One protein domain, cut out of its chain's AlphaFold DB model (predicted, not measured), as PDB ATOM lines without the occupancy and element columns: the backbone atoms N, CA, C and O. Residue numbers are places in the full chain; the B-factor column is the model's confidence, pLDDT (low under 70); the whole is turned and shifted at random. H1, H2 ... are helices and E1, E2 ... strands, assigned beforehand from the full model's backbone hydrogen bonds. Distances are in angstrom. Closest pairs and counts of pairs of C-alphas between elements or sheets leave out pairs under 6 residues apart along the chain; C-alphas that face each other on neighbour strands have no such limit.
ATOM      1  N   PHE A  23      66.631 -22.614  35.402       95.56
ATOM      2  CA  PHE A  23      65.372 -23.240  35.009       95.56
ATOM      3  C   PHE A  23      65.339 -23.560  33.509       95.56
ATOM      4  O   PHE A  23      66.063 -22.967  32.707       95.56
ATOM      5  N   VAL A  24      64.449 -24.471  33.124       93.81
ATOM      6  CA  VAL A  24      63.989 -24.653  31.739       93.81
ATOM      7  C   VAL A  24      62.525 -24.241  31.632       93.81
ATOM      8  O   VAL A  24      61.795 -24.245  32.624       93.81
ATOM      9  N   SER A  25      62.077 -23.865  30.434       92.56
ATOM     10  CA  SER A  25      60.686 -23.464  30.202       92.56
ATOM     11  C   SER A  25      60.140 -24.001  28.886       92.56
ATOM     12  O   SER A  25      60.878 -24.135  27.908       92.56
ATOM     13  N   ARG A  26      58.843 -24.319  28.868       89.88
ATOM     14  CA  ARG A  26      58.123 -24.804  27.683       89.88
ATOM     15  C   ARG A  26      56.675 -24.315  27.676       89.88
ATOM     16  O   ARG A  26      56.084 -24.081  28.729       89.88
ATOM     17  N   VAL A  27      56.100 -24.187  26.483       89.50
ATOM     18  CA  VAL A  27      54.648 -24.019  26.321       89.50
ATOM     19  C   VAL A  27      53.971 -25.342  26.677       89.50
ATOM     20  O   VAL A  27      54.440 -26.395  26.243       89.50
ATOM     21  N   VAL A  28      52.896 -25.274  27.460       86.19
ATOM     22  CA  VAL A  28      52.055 -26.426  27.810       86.19
ATOM     23  C   VAL A  28      50.862 -26.474  26.859       86.19
ATOM     24  O   VAL A  28      50.202 -25.454  26.645       86.19
ATOM     25  N   ASN A  29      50.572 -27.648  26.302       80.88
ATOM     26  CA  ASN A  29      49.434 -27.876  25.409       80.88
ATOM     27  C   ASN A  29      48.384 -28.773  26.081       80.88
ATOM     28  O   ASN A  29      48.677 -29.547  26.987       80.88
ATOM     29  N   ASN A  30      47.149 -28.742  25.573       62.88
ATOM     30  CA  ASN A  30      46.024 -29.538  26.099       62.88
ATOM     31  C   ASN A  30      46.170 -31.069  25.917       62.88
ATOM     32  O   ASN A  30      45.244 -31.811  26.237       62.88
ATOM     33  N   SER A  31      47.283 -31.532  25.345       61.38
ATOM     34  CA  SER A  31      47.619 -32.942  25.104       61.38
ATOM     35  C   SER A  31      48.830 -33.423  25.907       61.38
ATOM     36  O   SER A  31      49.234 -34.571  25.738       61.38
ATOM     37  N   ASP A  32      49.440 -32.543  26.701       64.94
ATOM     38  CA  ASP A  32      50.674 -32.827  27.429       64.94
ATOM     39  C   ASP A  32      50.438 -33.864  28.537       64.94
ATOM     40  O   ASP A  32      49.402 -33.875  29.210       64.94
ATOM     41  N   ASN A  33      51.411 -34.750  28.717       61.66
ATOM     42  CA  ASN A  33      51.360 -35.846  29.673       61.66
ATOM     43  C   ASN A  33      51.930 -35.377  31.029       61.66
ATOM     44  O   ASN A  33      52.949 -34.687  31.049       61.66
ATOM     45  N   PRO A  34      51.350 -35.759  32.185       56.84
ATOM     46  CA  PRO A  34      51.995 -35.598  33.489       56.84
ATOM     47  C   PRO A  34      53.453 -36.093  33.574       56.84
ATOM     48  O   PRO A  34      54.200 -35.553  34.396       56.84
ATOM     49  N   ASP A  35      53.865 -37.052  32.732       58.78
ATOM     50  CA  ASP A  35      55.262 -37.503  32.596       58.78
ATOM     51  C   ASP A  35      56.204 -36.426  32.011       58.78
ATOM     52  O   ASP A  35      57.381 -36.408  32.367       58.78
ATOM     53  N   ASP A  36      55.705 -35.465  31.213       62.75
ATOM     54  CA  ASP A  36      56.483 -34.383  30.562       62.75
ATOM     55  C   ASP A  36      57.162 -33.421  31.574       62.75
ATOM     56  O   ASP A  36      57.888 -32.487  31.209       62.75
ATOM     57  N   ARG A  37      56.911 -33.613  32.875       67.81
ATOM     58  CA  ARG A  37      57.660 -32.988  33.975       67.81
ATOM     59  C   ARG A  37      59.050 -33.602  34.155       67.81
ATOM     60  O   ARG A  37      59.986 -32.861  34.448       67.81
ATOM     61  N   SER A  38      59.197 -34.915  33.955       72.12
ATOM     62  CA  SER A  38      60.468 -35.640  34.115       72.12
ATOM     63  C   SER A  38      61.508 -35.138  33.114       72.12
ATOM     64  O   SER A  38      62.575 -34.681  33.522       72.12
ATOM     65  N   ASP A  39      61.145 -35.072  31.828       84.31
ATOM     66  CA  ASP A  39      61.968 -34.548  30.726       84.31
ATOM     67  C   ASP A  39      62.618 -33.191  31.044       84.31
ATOM     68  O   ASP A  39      63.781 -32.945  30.707       84.31
ATOM     69  N   ALA A  40      61.888 -32.296  31.716       89.88
ATOM     70  CA  ALA A  40      62.372 -30.968  32.072       89.88
ATOM     71  C   ALA A  40      63.469 -31.013  33.155       89.88
ATOM     72  O   ALA A  40      64.462 -30.283  33.072       89.88
ATOM     73  N   PHE A  41      63.329 -31.898  34.144       93.56
ATOM     74  CA  PHE A  41      64.333 -32.101  35.187       93.56
ATOM     75  C   PHE A  41      65.545 -32.890  34.678       93.56
ATOM     76  O   PHE A  41      66.691 -32.505  34.926       93.56
ATOM     77  N   GLU A  42      65.312 -33.945  33.897       93.06
ATOM     78  CA  GLU A  42      66.365 -34.720  33.240       93.06
ATOM     79  C   GLU A  42      67.180 -33.833  32.287       93.06
ATOM     80  O   GLU A  42      68.403 -33.951  32.232       93.06
ATOM     81  N   THR A  43      66.553 -32.872  31.600       92.19
ATOM     82  CA  THR A  43      67.260 -31.868  30.781       92.19
ATOM     83  C   THR A  43      68.213 -31.003  31.614       92.19
ATOM     84  O   THR A  43      69.361 -30.801  31.213       92.19
ATOM     85  N   LEU A  44      67.782 -30.502  32.779       92.50
ATOM     86  CA  LEU A  44      68.635 -29.695  33.667       92.50
ATOM     87  C   LEU A  44      69.855 -30.483  34.168       92.50
ATOM     88  O   LEU A  44      70.977 -29.970  34.130       92.50
ATOM     89  N   ILE A  45      69.657 -31.740  34.578       92.94
ATOM     90  CA  ILE A  45      70.740 -32.601  35.075       92.94
ATOM     91  C   ILE A  45      71.689 -33.031  33.946       92.94
ATOM     92  O   ILE A  45      72.909 -32.933  34.103       92.94
ATOM     93  N   ASN A  46      71.172 -33.438  32.784       92.19
ATOM     94  CA  ASN A  46      72.003 -33.849  31.644       92.19
ATOM     95  C   ASN A  46      72.836 -32.692  31.066       92.19
ATOM     96  O   ASN A  46      73.973 -32.908  30.640       92.19
ATOM     97  N   ASN A  47      72.326 -31.457  31.132       91.75
ATOM     98  CA  ASN A  47      73.078 -30.244  30.795       91.75
ATOM     99  C   ASN A  47      74.164 -29.878  31.831       91.75
ATOM    100  O   ASN A  47      74.905 -28.921  31.612       91.75
ATOM    101  N   LYS A  48      74.290 -30.637  32.933       85.31
ATOM    102  CA  LYS A  48      75.268 -30.436  34.021       85.31
ATOM    103  C   LYS A  48      75.209 -29.038  34.636       85.31
ATOM    104  O   LYS A  48      76.232 -28.463  35.004       85.31
ATOM    105  N   VAL A  49      73.996 -28.505  34.728       85.81
ATOM    106  CA  VAL A  49      73.719 -27.235  35.391       85.81
ATOM    107  C   VAL A  49      74.060 -27.368  36.876       85.81
ATOM    108  O   VAL A  49      73.738 -28.380  37.500       85.81
ATOM    109  N   GLU A  50      74.730 -26.366  37.448       91.00
ATOM    110  CA  GLU A  50      75.014 -26.349  38.882       91.00
ATOM    111  C   GLU A  50      73.699 -26.195  39.656       91.00
ATOM    112  O   GLU A  50      72.972 -25.218  39.485       91.00
ATOM    113  N   ILE A  51      73.367 -27.203  40.467       93.94
ATOM    114  CA  ILE A  51      72.124 -27.246  41.238       93.94
ATOM    115  C   ILE A  51      72.389 -26.570  42.591       93.94
ATOM    116  O   ILE A  51      73.117 -27.152  43.405       93.94
ATOM    117  N   PRO A  52      71.821 -25.382  42.872       95.44
ATOM    118  CA  PRO A  52      72.105 -24.665  44.108       95.44
ATOM    119  C   PRO A  52      71.560 -25.425  45.322       95.44
ATOM    120  O   PRO A  52      70.440 -25.943  45.300       95.44
ATOM    121  N   TYR A  53      72.351 -25.468  46.395       96.06
ATOM    122  CA  TYR A  53      71.886 -25.913  47.707       96.06
ATOM    123  C   TYR A  53      71.161 -24.774  48.422       96.06
ATOM    124  O   TYR A  53      71.721 -23.685  48.545       96.06
ATOM    125  N   PRO A  69      50.139 -14.142  35.838       93.12
ATOM    126  CA  PRO A  69      49.207 -15.092  35.246       93.12
ATOM    127  C   PRO A  69      47.812 -14.965  35.878       93.12
ATOM    128  O   PRO A  69      47.657 -14.522  37.015       93.12
ATOM    129  N   VAL A  70      46.789 -15.411  35.146       93.62
ATOM    130  CA  VAL A  70      45.397 -15.509  35.621       93.62
ATOM    131  C   VAL A  70      45.261 -16.607  36.683       93.62
ATOM    132  O   VAL A  70      44.459 -16.488  37.608       93.62
ATOM    133  N   SER A  71      46.060 -17.673  36.573       93.12
ATOM    134  CA  SER A  71      46.239 -18.671  37.629       93.12
ATOM    135  C   SER A  71      47.615 -19.329  37.552       93.12
ATOM    136  O   SER A  71      48.226 -19.404  36.483       93.12
ATOM    137  N   GLN A  72      48.095 -19.843  38.682       94.06
ATOM    138  CA  GLN A  72      49.347 -20.584  38.770       94.06
ATOM    139  C   GLN A  72      49.241 -21.746  39.756       94.06
ATOM    140  O   GLN A  72      48.504 -21.658  40.740       94.06
ATOM    141  N   THR A  73      50.033 -22.787  39.523       94.19
ATOM    142  CA  THR A  73      50.217 -23.922  40.435       94.19
ATOM    143  C   THR A  73      51.699 -24.273  40.475       94.19
ATOM    144  O   THR A  73      52.364 -24.254  39.441       94.19
ATOM    145  N   LEU A  74      52.232 -24.562  41.663       95.81
ATOM    146  CA  LEU A  74      53.630 -24.939  41.866       95.81
ATOM    147  C   LEU A  74      53.695 -26.279  42.590       95.81
ATOM    148  O   LEU A  74      53.143 -26.417  43.680       95.81
ATOM    149  N   TYR A  75      54.392 -27.239  41.995       94.31
ATOM    150  CA  TYR A  75      54.641 -28.554  42.575       94.31
ATOM    151  C   TYR A  75      56.064 -28.657  43.147       94.31
ATOM    152  O   TYR A  75      56.974 -27.976  42.678       94.31
ATOM    153  N   ASP A  76      56.223 -29.490  44.176       94.88
ATOM    154  CA  ASP A  76      57.449 -29.809  44.923       94.88
ATOM    155  C   ASP A  76      57.618 -31.339  44.908       94.88
ATOM    156  O   ASP A  76      56.816 -32.081  45.490       94.88
ATOM    157  N   GLU A  77      58.623 -31.804  44.165       93.56
ATOM    158  CA  GLU A  77      58.779 -33.179  43.683       93.56
ATOM    159  C   GLU A  77      60.192 -33.691  44.031       93.56
ATOM    160  O   GLU A  77      61.190 -33.044  43.721       93.56
ATOM    161  N   ILE A  78      60.317 -34.850  44.692       93.88
ATOM    162  CA  ILE A  78      61.640 -35.434  44.992       93.88
ATOM    163  C   ILE A  78      62.139 -36.215  43.779       93.88
ATOM    164  O   ILE A  78      61.396 -37.024  43.222       93.88
ATOM    165  N   LEU A  79      63.400 -36.010  43.402       93.94
ATOM    166  CA  LEU A  79      64.013 -36.608  42.217       93.94
ATOM    167  C   LEU A  79      65.106 -37.627  42.565       93.94
ATOM    168  O   LEU A  79      65.713 -37.600  43.639       93.94
ATOM    169  N   ASN A  80      65.374 -38.517  41.615       93.31
ATOM    170  CA  ASN A  80      66.574 -39.347  41.554       93.31
ATOM    171  C   ASN A  80      67.755 -38.559  40.955       93.31
ATOM    172  O   ASN A  80      67.571 -37.509  40.344       93.31
ATOM    173  N   GLU A  81      68.981 -39.085  41.065       92.56
ATOM    174  CA  GLU A  81      70.193 -38.404  40.567       92.56
ATOM    175  C   GLU A  81      70.252 -38.199  39.044       92.56
ATOM    176  O   GLU A  81      71.035 -37.375  38.580       92.56
ATOM    177  N   ASN A  82      69.431 -38.908  38.266       92.25
ATOM    178  CA  ASN A  82      69.269 -38.697  36.823       92.25
ATOM    179  C   ASN A  82      68.205 -37.639  36.469       92.25
ATOM    180  O   ASN A  82      68.199 -37.170  35.336       92.25
ATOM    181  N   GLY A  83      67.334 -37.263  37.412       92.12
ATOM    182  CA  GLY A  83      66.267 -36.274  37.226       92.12
ATOM    183  C   GLY A  83      64.848 -36.843  37.230       92.12
ATOM    184  O   GLY A  83      63.907 -36.064  37.347       92.12
ATOM    185  N   THR A  84      64.666 -38.169  37.177       92.31
ATOM    186  CA  THR A  84      63.318 -38.760  37.225       92.31
ATOM    187  C   THR A  84      62.676 -38.589  38.597       92.31
ATOM    188  O   THR A  84      63.356 -38.645  39.626       92.31
ATOM    189  N   ILE A  85      61.351 -38.427  38.629       91.06
ATOM    190  CA  ILE A  85      60.594 -38.320  39.882       91.06
ATOM    191  C   ILE A  85      60.730 -39.637  40.675       91.06
ATOM    192  O   ILE A  85      60.534 -40.733  40.147       91.06
ATOM    193  N   LYS A  86      61.116 -39.535  41.951       90.88
ATOM    194  CA  LYS A  86      61.514 -40.662  42.817       90.88
ATOM    195  C   LYS A  86      60.340 -41.425  43.431       90.88
ATOM    196  O   LYS A  86      60.476 -42.595  43.785       90.88
ATOM    197  N   TYR A  87      59.197 -40.762  43.555       87.38
ATOM    198  CA  TYR A  87      57.990 -41.267  44.200       87.38
ATOM    199  C   TYR A  87      56.759 -40.940  43.337       87.38
ATOM    200  O   TYR A  87      56.835 -40.137  42.412       87.38
ATOM    201  N   ASN A  88      55.622 -41.583  43.606       78.38
ATOM    202  CA  ASN A  88      54.409 -41.412  42.799       78.38
ATOM    203  C   ASN A  88      53.710 -40.059  43.044       78.38
ATOM    204  O   ASN A  88      53.994 -39.366  44.021       78.38
ATOM    205  N   GLU A  89      52.743 -39.704  42.193       67.94
ATOM    206  CA  GLU A  89      52.042 -38.407  42.251       67.94
ATOM    207  C   GLU A  89      51.338 -38.119  43.588       67.94
ATOM    208  O   GLU A  89      51.158 -36.965  43.954       67.94
ATOM    209  N   LEU A  90      50.999 -39.151  44.372       64.88
ATOM    210  CA  LEU A  90      50.439 -38.992  45.724       64.88
ATOM    211  C   LEU A  90      51.438 -38.384  46.731       64.88
ATOM    212  O   LEU A  90      51.047 -38.019  47.839       64.88
ATOM    213  N   SER A  91      52.716 -38.292  46.357       70.06
ATOM    214  CA  SER A  91      53.779 -37.605  47.098       70.06
ATOM    215  C   SER A  91      54.132 -36.222  46.531       70.06
ATOM    216  O   SER A  91      54.863 -35.473  47.181       70.06
ATOM    217  N   THR A  92      53.612 -35.866  45.347       79.25
ATOM    218  CA  THR A  92      53.763 -34.527  44.769       79.25
ATOM    219  C   THR A  92      53.055 -33.522  45.666       79.25
ATOM    220  O   THR A  92      51.861 -33.638  45.946       79.25
ATOM    221  N   LYS A  93      53.792 -32.515  46.126       84.19
ATOM    222  CA  LYS A  93      53.286 -31.527  47.075       84.19
ATOM    223  C   LYS A  93      52.991 -30.215  46.358       84.19
ATOM    224  O   LYS A  93      53.874 -29.654  45.722       84.19
ATOM    225  N   GLU A  94      51.775 -29.693  46.493       90.50
ATOM    226  CA  GLU A  94      51.468 -28.337  46.031       90.50
ATOM    227  C   GLU A  94      52.055 -27.294  47.001       90.50
ATOM    228  O   GLU A  94      51.944 -27.409  48.228       90.50
ATOM    229  N   VAL A  95      52.698 -26.268  46.448       93.56
ATOM    230  CA  VAL A  95      53.307 -25.158  47.181       93.56
ATOM    231  C   VAL A  95      52.402 -23.939  47.064       93.56
ATOM    232  O   VAL A  95      52.347 -23.280  46.028       93.56
ATOM    233  N   VAL A  96      51.702 -23.617  48.152       92.00
ATOM    234  CA  VAL A  96      50.792 -22.466  48.202       92.00
ATOM    235  C   VAL A  96      51.583 -21.159  48.117       92.00
ATOM    236  O   VAL A  96      52.303 -20.792  49.048       92.00
ATOM    237  N   ASN A 111      59.702 -31.297  52.602       90.25
ATOM    238  CA  ASN A 111      58.892 -32.242  51.842       90.25
ATOM    239  C   ASN A 111      59.026 -33.614  52.515       90.25
ATOM    240  O   ASN A 111      60.121 -34.167  52.581       90.25
ATOM    241  N   LEU A 112      57.912 -34.137  53.038       87.62
ATOM    242  CA  LEU A 112      57.878 -35.392  53.799       87.62
ATOM    243  C   LEU A 112      58.283 -36.603  52.944       87.62
ATOM    244  O   LEU A 112      58.749 -37.600  53.486       87.62
ATOM    245  N   ALA A 113      58.180 -36.506  51.613       89.38
ATOM    246  CA  ALA A 113      58.656 -37.542  50.705       89.38
ATOM    247  C   ALA A 113      60.182 -37.766  50.804       89.38
ATOM    248  O   ALA A 113      60.649 -38.884  50.596       89.38
ATOM    249  N   SER A 114      60.967 -36.755  51.207       87.00
ATOM    250  CA  SER A 114      62.407 -36.916  51.480       87.00
ATOM    251  C   SER A 114      62.693 -37.985  52.544       87.00
ATOM    252  O   SER A 114      63.698 -38.681  52.449       87.00
ATOM    253  N   GLN A 115      61.796 -38.154  53.524       85.62
ATOM    254  CA  GLN A 115      61.927 -39.114  54.630       85.62
ATOM    255  C   GLN A 115      61.399 -40.524  54.283       85.62
ATOM    256  O   GLN A 115      61.317 -41.385  55.156       85.62
ATOM    257  N   LEU A 116      61.025 -40.783  53.021       86.44
ATOM    258  CA  LEU A 116      60.533 -42.092  52.560       86.44
ATOM    259  C   LEU A 116      61.634 -42.998  51.976       86.44
ATOM    260  O   LEU A 116      61.321 -44.061  51.439       86.44
ATOM    261  N   SER A 117      62.912 -42.605  52.053       85.81
ATOM    262  CA  SER A 117      63.997 -43.403  51.473       85.81
ATOM    263  C   SER A 117      64.526 -44.477  52.421       85.81
ATOM    264  O   SER A 117      64.826 -44.212  53.584       85.81
ATOM    265  N   SER A 118      64.748 -45.675  51.878       85.25
ATOM    266  CA  SER A 118      65.487 -46.760  52.538       85.25
ATOM    267  C   SER A 118      67.011 -46.660  52.361       85.25
ATOM    268  O   SER A 118      67.735 -47.475  52.932       85.25
ATOM    269  N   ASN A 119      67.522 -45.711  51.564       87.81
ATOM    270  CA  ASN A 119      68.959 -45.471  51.416       87.81
ATOM    271  C   ASN A 119      69.421 -44.403  52.417       87.81
ATOM    272  O   ASN A 119      69.015 -43.247  52.323       87.81
ATOM    273  N   SER A 120      70.322 -44.764  53.336       87.00
ATOM    274  CA  SER A 120      70.860 -43.836  54.337       87.00
ATOM    275  C   SER A 120      71.638 -42.659  53.737       87.00
ATOM    276  O   SER A 120      71.738 -41.619  54.382       87.00
ATOM    277  N   GLN A 121      72.152 -42.780  52.508       89.06
ATOM    278  CA  GLN A 121      72.874 -41.692  51.841       89.06
ATOM    279  C   GLN A 121      71.967 -40.529  51.419       89.06
ATOM    280  O   GLN A 121      72.456 -39.415  51.292       89.06
ATOM    281  N   ASP A 122      70.657 -40.744  51.242       87.56
ATOM    282  CA  ASP A 122      69.716 -39.660  50.904       87.56
ATOM    283  C   ASP A 122      69.518 -38.652  52.055       87.56
ATOM    284  O   ASP A 122      68.961 -37.574  51.845       87.56
ATOM    285  N   TYR A 123      69.985 -38.999  53.259       88.50
ATOM    286  CA  TYR A 123      69.903 -38.192  54.477       88.50
ATOM    287  C   TYR A 123      71.213 -37.446  54.800       88.50
ATOM    288  O   TYR A 123      71.265 -36.731  55.799       88.50
ATOM    289  N   GLU A 124      72.281 -37.589  53.997       91.44
ATOM    290  CA  GLU A 124      73.466 -36.729  54.161       91.44
ATOM    291  C   GLU A 124      73.108 -35.269  53.778       91.44
ATOM    292  O   GLU A 124      72.263 -35.060  52.897       91.44
ATOM    293  N   PRO A 125      73.736 -34.247  54.396       91.38
ATOM    294  CA  PRO A 125      73.404 -32.846  54.138       91.38
ATOM    295  C   PRO A 125      73.432 -32.473  52.653       91.38
ATOM    296  O   PRO A 125      74.347 -32.843  51.909       91.38
ATOM    297  N   GLY A 126      72.408 -31.743  52.219       92.44
ATOM    298  CA  GLY A 126      72.238 -31.311  50.834       92.44
ATOM    299  C   GLY A 126      71.985 -32.408  49.797       92.44
ATOM    300  O   GLY A 126      71.989 -32.089  48.610       92.44
ATOM    301  N   LYS A 127      71.773 -33.680  50.158       93.38
ATOM    302  CA  LYS A 127      71.583 -34.740  49.148       93.38
ATOM    303  C   LYS A 127      70.232 -34.728  48.454       93.38
ATOM    304  O   LYS A 127      70.200 -35.089  47.276       93.38
ATOM    305  N   SER A 128      69.155 -34.321  49.127       94.19
ATOM    306  CA  SER A 128      67.811 -34.362  48.544       94.19
ATOM    307  C   SER A 128      67.756 -33.482  47.294       94.19
ATOM    308  O   SER A 128      68.073 -32.293  47.349       94.19
ATOM    309  N   ILE A 129      67.393 -34.076  46.156       95.50
ATOM    310  CA  ILE A 129      67.184 -33.368  44.891       95.50
ATOM    311  C   ILE A 129      65.699 -33.063  44.786       95.50
ATOM    312  O   ILE A 129      64.869 -33.972  44.853       95.50
ATOM    313  N   ARG A 130      65.367 -31.784  44.630       95.56
ATOM    314  CA  ARG A 130      63.989 -31.304  44.658       95.56
ATOM    315  C   ARG A 130      63.687 -30.548  43.376       95.56
ATOM    316  O   ARG A 130      64.187 -29.442  43.171       95.56
ATOM    317  N   GLY A 131      62.914 -31.193  42.513       95.88
ATOM    318  CA  GLY A 131      62.322 -30.595  41.331       95.88
ATOM    319  C   GLY A 131      61.132 -29.732  41.722       95.88
ATOM    320  O   GLY A 131      60.381 -30.058  42.643       95.88
ATOM    321  N   PHE A 132      60.982 -28.617  41.023       96.50
ATOM    322  CA  PHE A 132      59.852 -27.718  41.160       96.50
ATOM    323  C   PHE A 132      59.242 -27.453  39.791       96.50
ATOM    324  O   PHE A 132      59.933 -26.973  38.889       96.50
ATOM    325  N   THR A 133      57.949 -27.738  39.647       95.31
ATOM    326  CA  THR A 133      57.184 -27.495  38.416       95.31
ATOM    327  C   THR A 133      56.211 -26.342  38.637       95.31
ATOM    328  O   THR A 133      55.177 -26.519  39.282       95.31
ATOM    329  N   LEU A 134      56.520 -25.162  38.097       95.50
ATOM    330  CA  LEU A 134      55.625 -24.004  38.071       95.50
ATOM    331  C   LEU A 134      54.828 -23.990  36.764       95.50
ATOM    332  O   LEU A 134      55.407 -23.780  35.700       95.50
ATOM    333  N   ILE A 135      53.508 -24.135  36.837       93.88
ATOM    334  CA  ILE A 135      52.600 -23.915  35.705       93.88
ATOM    335  C   ILE A 135      51.927 -22.553  35.886       93.88
ATOM    336  O   ILE A 135      51.268 -22.317  36.898       93.88
ATOM    337  N   CYS A 136      52.073 -21.667  34.901       93.69
ATOM    338  CA  CYS A 136      51.441 -20.347  34.856       93.69
ATOM    339  C   CYS A 136      50.514 -20.238  33.640       93.69
ATOM    340  O   CYS A 136      50.940 -20.486  32.509       93.69
ATOM    341  N   ASN A 137      49.270 -19.817  33.863       92.25
ATOM    342  CA  ASN A 137      48.234 -19.700  32.838       92.25
ATOM    343  C   ASN A 137      47.888 -18.227  32.592       92.25
ATOM    344  O   ASN A 137      47.395 -17.541  33.488       92.25
ATOM    345  N   TRP A 138      48.099 -17.745  31.370       91.19
ATOM    346  CA  TRP A 138      47.555 -16.481  30.864       91.19
ATOM    347  C   TRP A 138      46.369 -16.779  29.930       91.19
ATOM    348  O   TRP A 138      46.205 -17.912  29.484       91.19
ATOM    349  N   GLU A 139      45.554 -15.771  29.600       87.69
ATOM    350  CA  GLU A 139      44.295 -15.935  28.840       87.69
ATOM    351  C   GLU A 139      44.417 -16.739  27.530       87.69
ATOM    352  O   GLU A 139      43.445 -17.350  27.088       87.69
ATOM    353  N   ASN A 140      45.596 -16.733  26.901       86.38
ATOM    354  CA  ASN A 140      45.856 -17.359  25.606       86.38
ATOM    355  C   ASN A 140      46.918 -18.477  25.621       86.38
ATOM    356  O   ASN A 140      47.209 -19.015  24.552       86.38
ATOM    357  N   LYS A 141      47.536 -18.800  26.769       89.00
ATOM    358  CA  LYS A 141      48.640 -19.777  26.856       89.00
ATOM    359  C   LYS A 141      48.932 -20.250  28.281       89.00
ATOM    360  O   LYS A 141      48.886 -19.465  29.229       89.00
ATOM    361  N   SER A 142      49.387 -21.492  28.388       91.06
ATOM    362  CA  SER A 142      49.973 -22.062  29.601       91.06
ATOM    363  C   SER A 142      51.474 -22.276  29.400       91.06
ATOM    364  O   SER A 142      51.907 -22.706  28.329       91.06
ATOM    365  N   ILE A 143      52.282 -21.957  30.411       92.50
ATOM    366  CA  ILE A 143      53.742 -22.109  30.391       92.50
ATOM    367  C   ILE A 143      54.171 -22.897  31.626       92.50
ATOM    368  O   ILE A 143      53.781 -22.549  32.742       92.50
ATOM    369  N   GLN A 144      55.004 -23.912  31.423       93.56
ATOM    370  CA  GLN A 144      55.719 -24.616  32.482       93.56
ATOM    371  C   GLN A 144      57.119 -24.008  32.611       93.56
ATOM    372  O   GLN A 144      57.835 -23.894  31.615       93.56
ATOM    373  N   TYR A 145      57.517 -23.677  33.836       95.38
ATOM    374  CA  TYR A 145      58.897 -23.408  34.229       95.38
ATOM    375  C   TYR A 145      59.305 -24.490  35.228       95.38
ATOM    376  O   TYR A 145      58.640 -24.664  36.251       95.38
ATOM    377  N   SER A 146      60.380 -25.217  34.943       95.56
ATOM    378  CA  SER A 146      60.901 -26.261  35.828       95.56
ATOM    379  C   SER A 146      62.307 -25.905  36.283       95.56
ATOM    380  O   SER A 146      63.147 -25.542  35.461       95.56
ATOM    381  N   PHE A 147      62.560 -26.020  37.583       97.38
ATOM    382  CA  PHE A 147      63.862 -25.786  38.208       97.38
ATOM    383  C   PHE A 147      64.172 -26.872  39.241       97.38
ATOM    384  O   PHE A 147      63.281 -27.614  39.654       97.38
ATOM    385  N   ILE A 148      65.437 -26.990  39.642       97.25
ATOM    386  CA  ILE A 148      65.891 -27.981  40.627       97.25
ATOM    387  C   ILE A 148      66.742 -27.282  41.684       97.25
ATOM    388  O   ILE A 148      67.551 -26.414  41.359       97.25
ATOM    389  N   VAL A 149      66.594 -27.701  42.939       97.25
ATOM    390  CA  VAL A 149      67.487 -27.328  44.046       97.25
ATOM    391  C   VAL A 149      67.957 -28.576  44.799       97.25
ATOM    392  O   VAL A 149      67.311 -29.628  44.763       97.25
ATOM    393  N   ARG A 150      69.085 -28.459  45.497       96.31
ATOM    394  CA  ARG A 150      69.546 -29.417  46.510       96.31
ATOM    395  C   ARG A 150      69.082 -28.924  47.887       96.31
ATOM    396  O   ARG A 150      69.109 -27.723  48.144       96.31
ATOM    397  N   SER A 151      68.668 -29.817  48.782       95.31
ATOM    398  CA  SER A 151      68.377 -29.470  50.183       95.31
ATOM    399  C   SER A 151      68.680 -30.627  51.130       95.31
ATOM    400  O   SER A 151      68.898 -31.764  50.707       95.31
ATOM    401  N   ASP A 152      68.636 -30.352  52.432       93.88
ATOM    402  CA  ASP A 152      68.531 -31.402  53.446       93.88
ATOM    403  C   ASP A 152      67.201 -32.170  53.295       93.88
ATOM    404  O   ASP A 152      66.225 -31.662  52.726       93.88
TER     405      ASP A 152
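This is residues 23 to 53, 69 to 96 and 111 to 152 of the 157 residues of an uncharacterized protein of Paenibacillus sp. 1011MAR3C5 (UniProt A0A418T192). The core is a twisted sheet of four strands, built on the long hairpin of E3 and E4, with E1 beside E4 and E2 beside E3; helix H1 packs slantwise over one face. Two very short helices, H2 and H3, lie near the end of the sheet where E3 begins, and the turn of the hairpin makes the opposite end of the longest axis. The printed part has 101 residues, with three named helices and four named strands in the order E1 H1 E2 H2 H3 E3 E4; the sheet runs E1 E4 E3 E2, all antiparallel, and the class is mixed, helices and strands. The whole is compact, with a radius of gyration of the C-alphas of 13.9 A, yet elongated, spanning 46 by 28 by 22 A.

Start at the inner strands E3, residues 128 to 138, and E4, residues 141 to 151, an antiparallel hairpin at 162 degrees, where you find N 134 and O 145 at 2.9 A. Beside E4, look at edge strand E1, residues 23 to 28, antiparallel at 152 degrees, with N 26 and O 144 at 3.0 A. Beside E3 stands the other edge strand, E2, residues 71 to 79, antiparallel at 162 degrees, with N 75 and O 133 at 2.9 A. Residues 75 to 76 of E2 also pair antiparallel with residues 93 to 94. H1, residues 36 to 46, is on one face of the sheet, making two layers, a helix layer and a sheet layer. Its height over the sheet is 7.6 A; it lies over E4 and, only just, E3, on which 3 of its C-alphas fall. It runs slantwise to the strands, at 47 degrees to E4 on the local plane; its closest C-alphas to E4 are Ala 40 and Ser 146, 6.2 A apart. H2, residues 112 to 116, is on the sheet at a height of 9.5 A, only just over E3, with 3 of its C-alphas there. H3, residues 120 to 123, is only just not on the sheet, with 4 pairs of C-alphas within 10 A. H2 and H3 are close but not clearly touching: their closest C-alphas, Ser 114 and Asp 122, are 7.8 A apart. O i to N i+4 pairs within hydrogen-bond range number 6 of 7 in H1 and 0 of 1 in H2, which has 2 of 2 O i to N i+3 pairs; H3 is too short for an i+4 pair.

Find C-alpha 128 at (67.811, -34.362, 48.544); from there E3 runs 32.3 A to C-alpha 138. E4 runs 32.1 A, ending at C-alpha 151 at (68.377, -29.470, 50.183). E2 measures 25.7 A, H1 15.6 A, and E1 15.5 A from C-alpha 23 at (65.372, -23.240, 35.009). H2 and H3 span 7.3 A and 5.7 A.

The C-alphas farthest apart, Ser 120 and Asn 140, are 46.4 A apart. Residues 54 to 68 and 97 to 110 are not printed; the C-alpha gaps are 28.0 A from 53 to 69 and 13.2 A from 96 to 111. Of the links printed whole, none is long. The mean pLDDT of the printed part is 88.2; residues 30 to 37 and 89 to 90 are under 70.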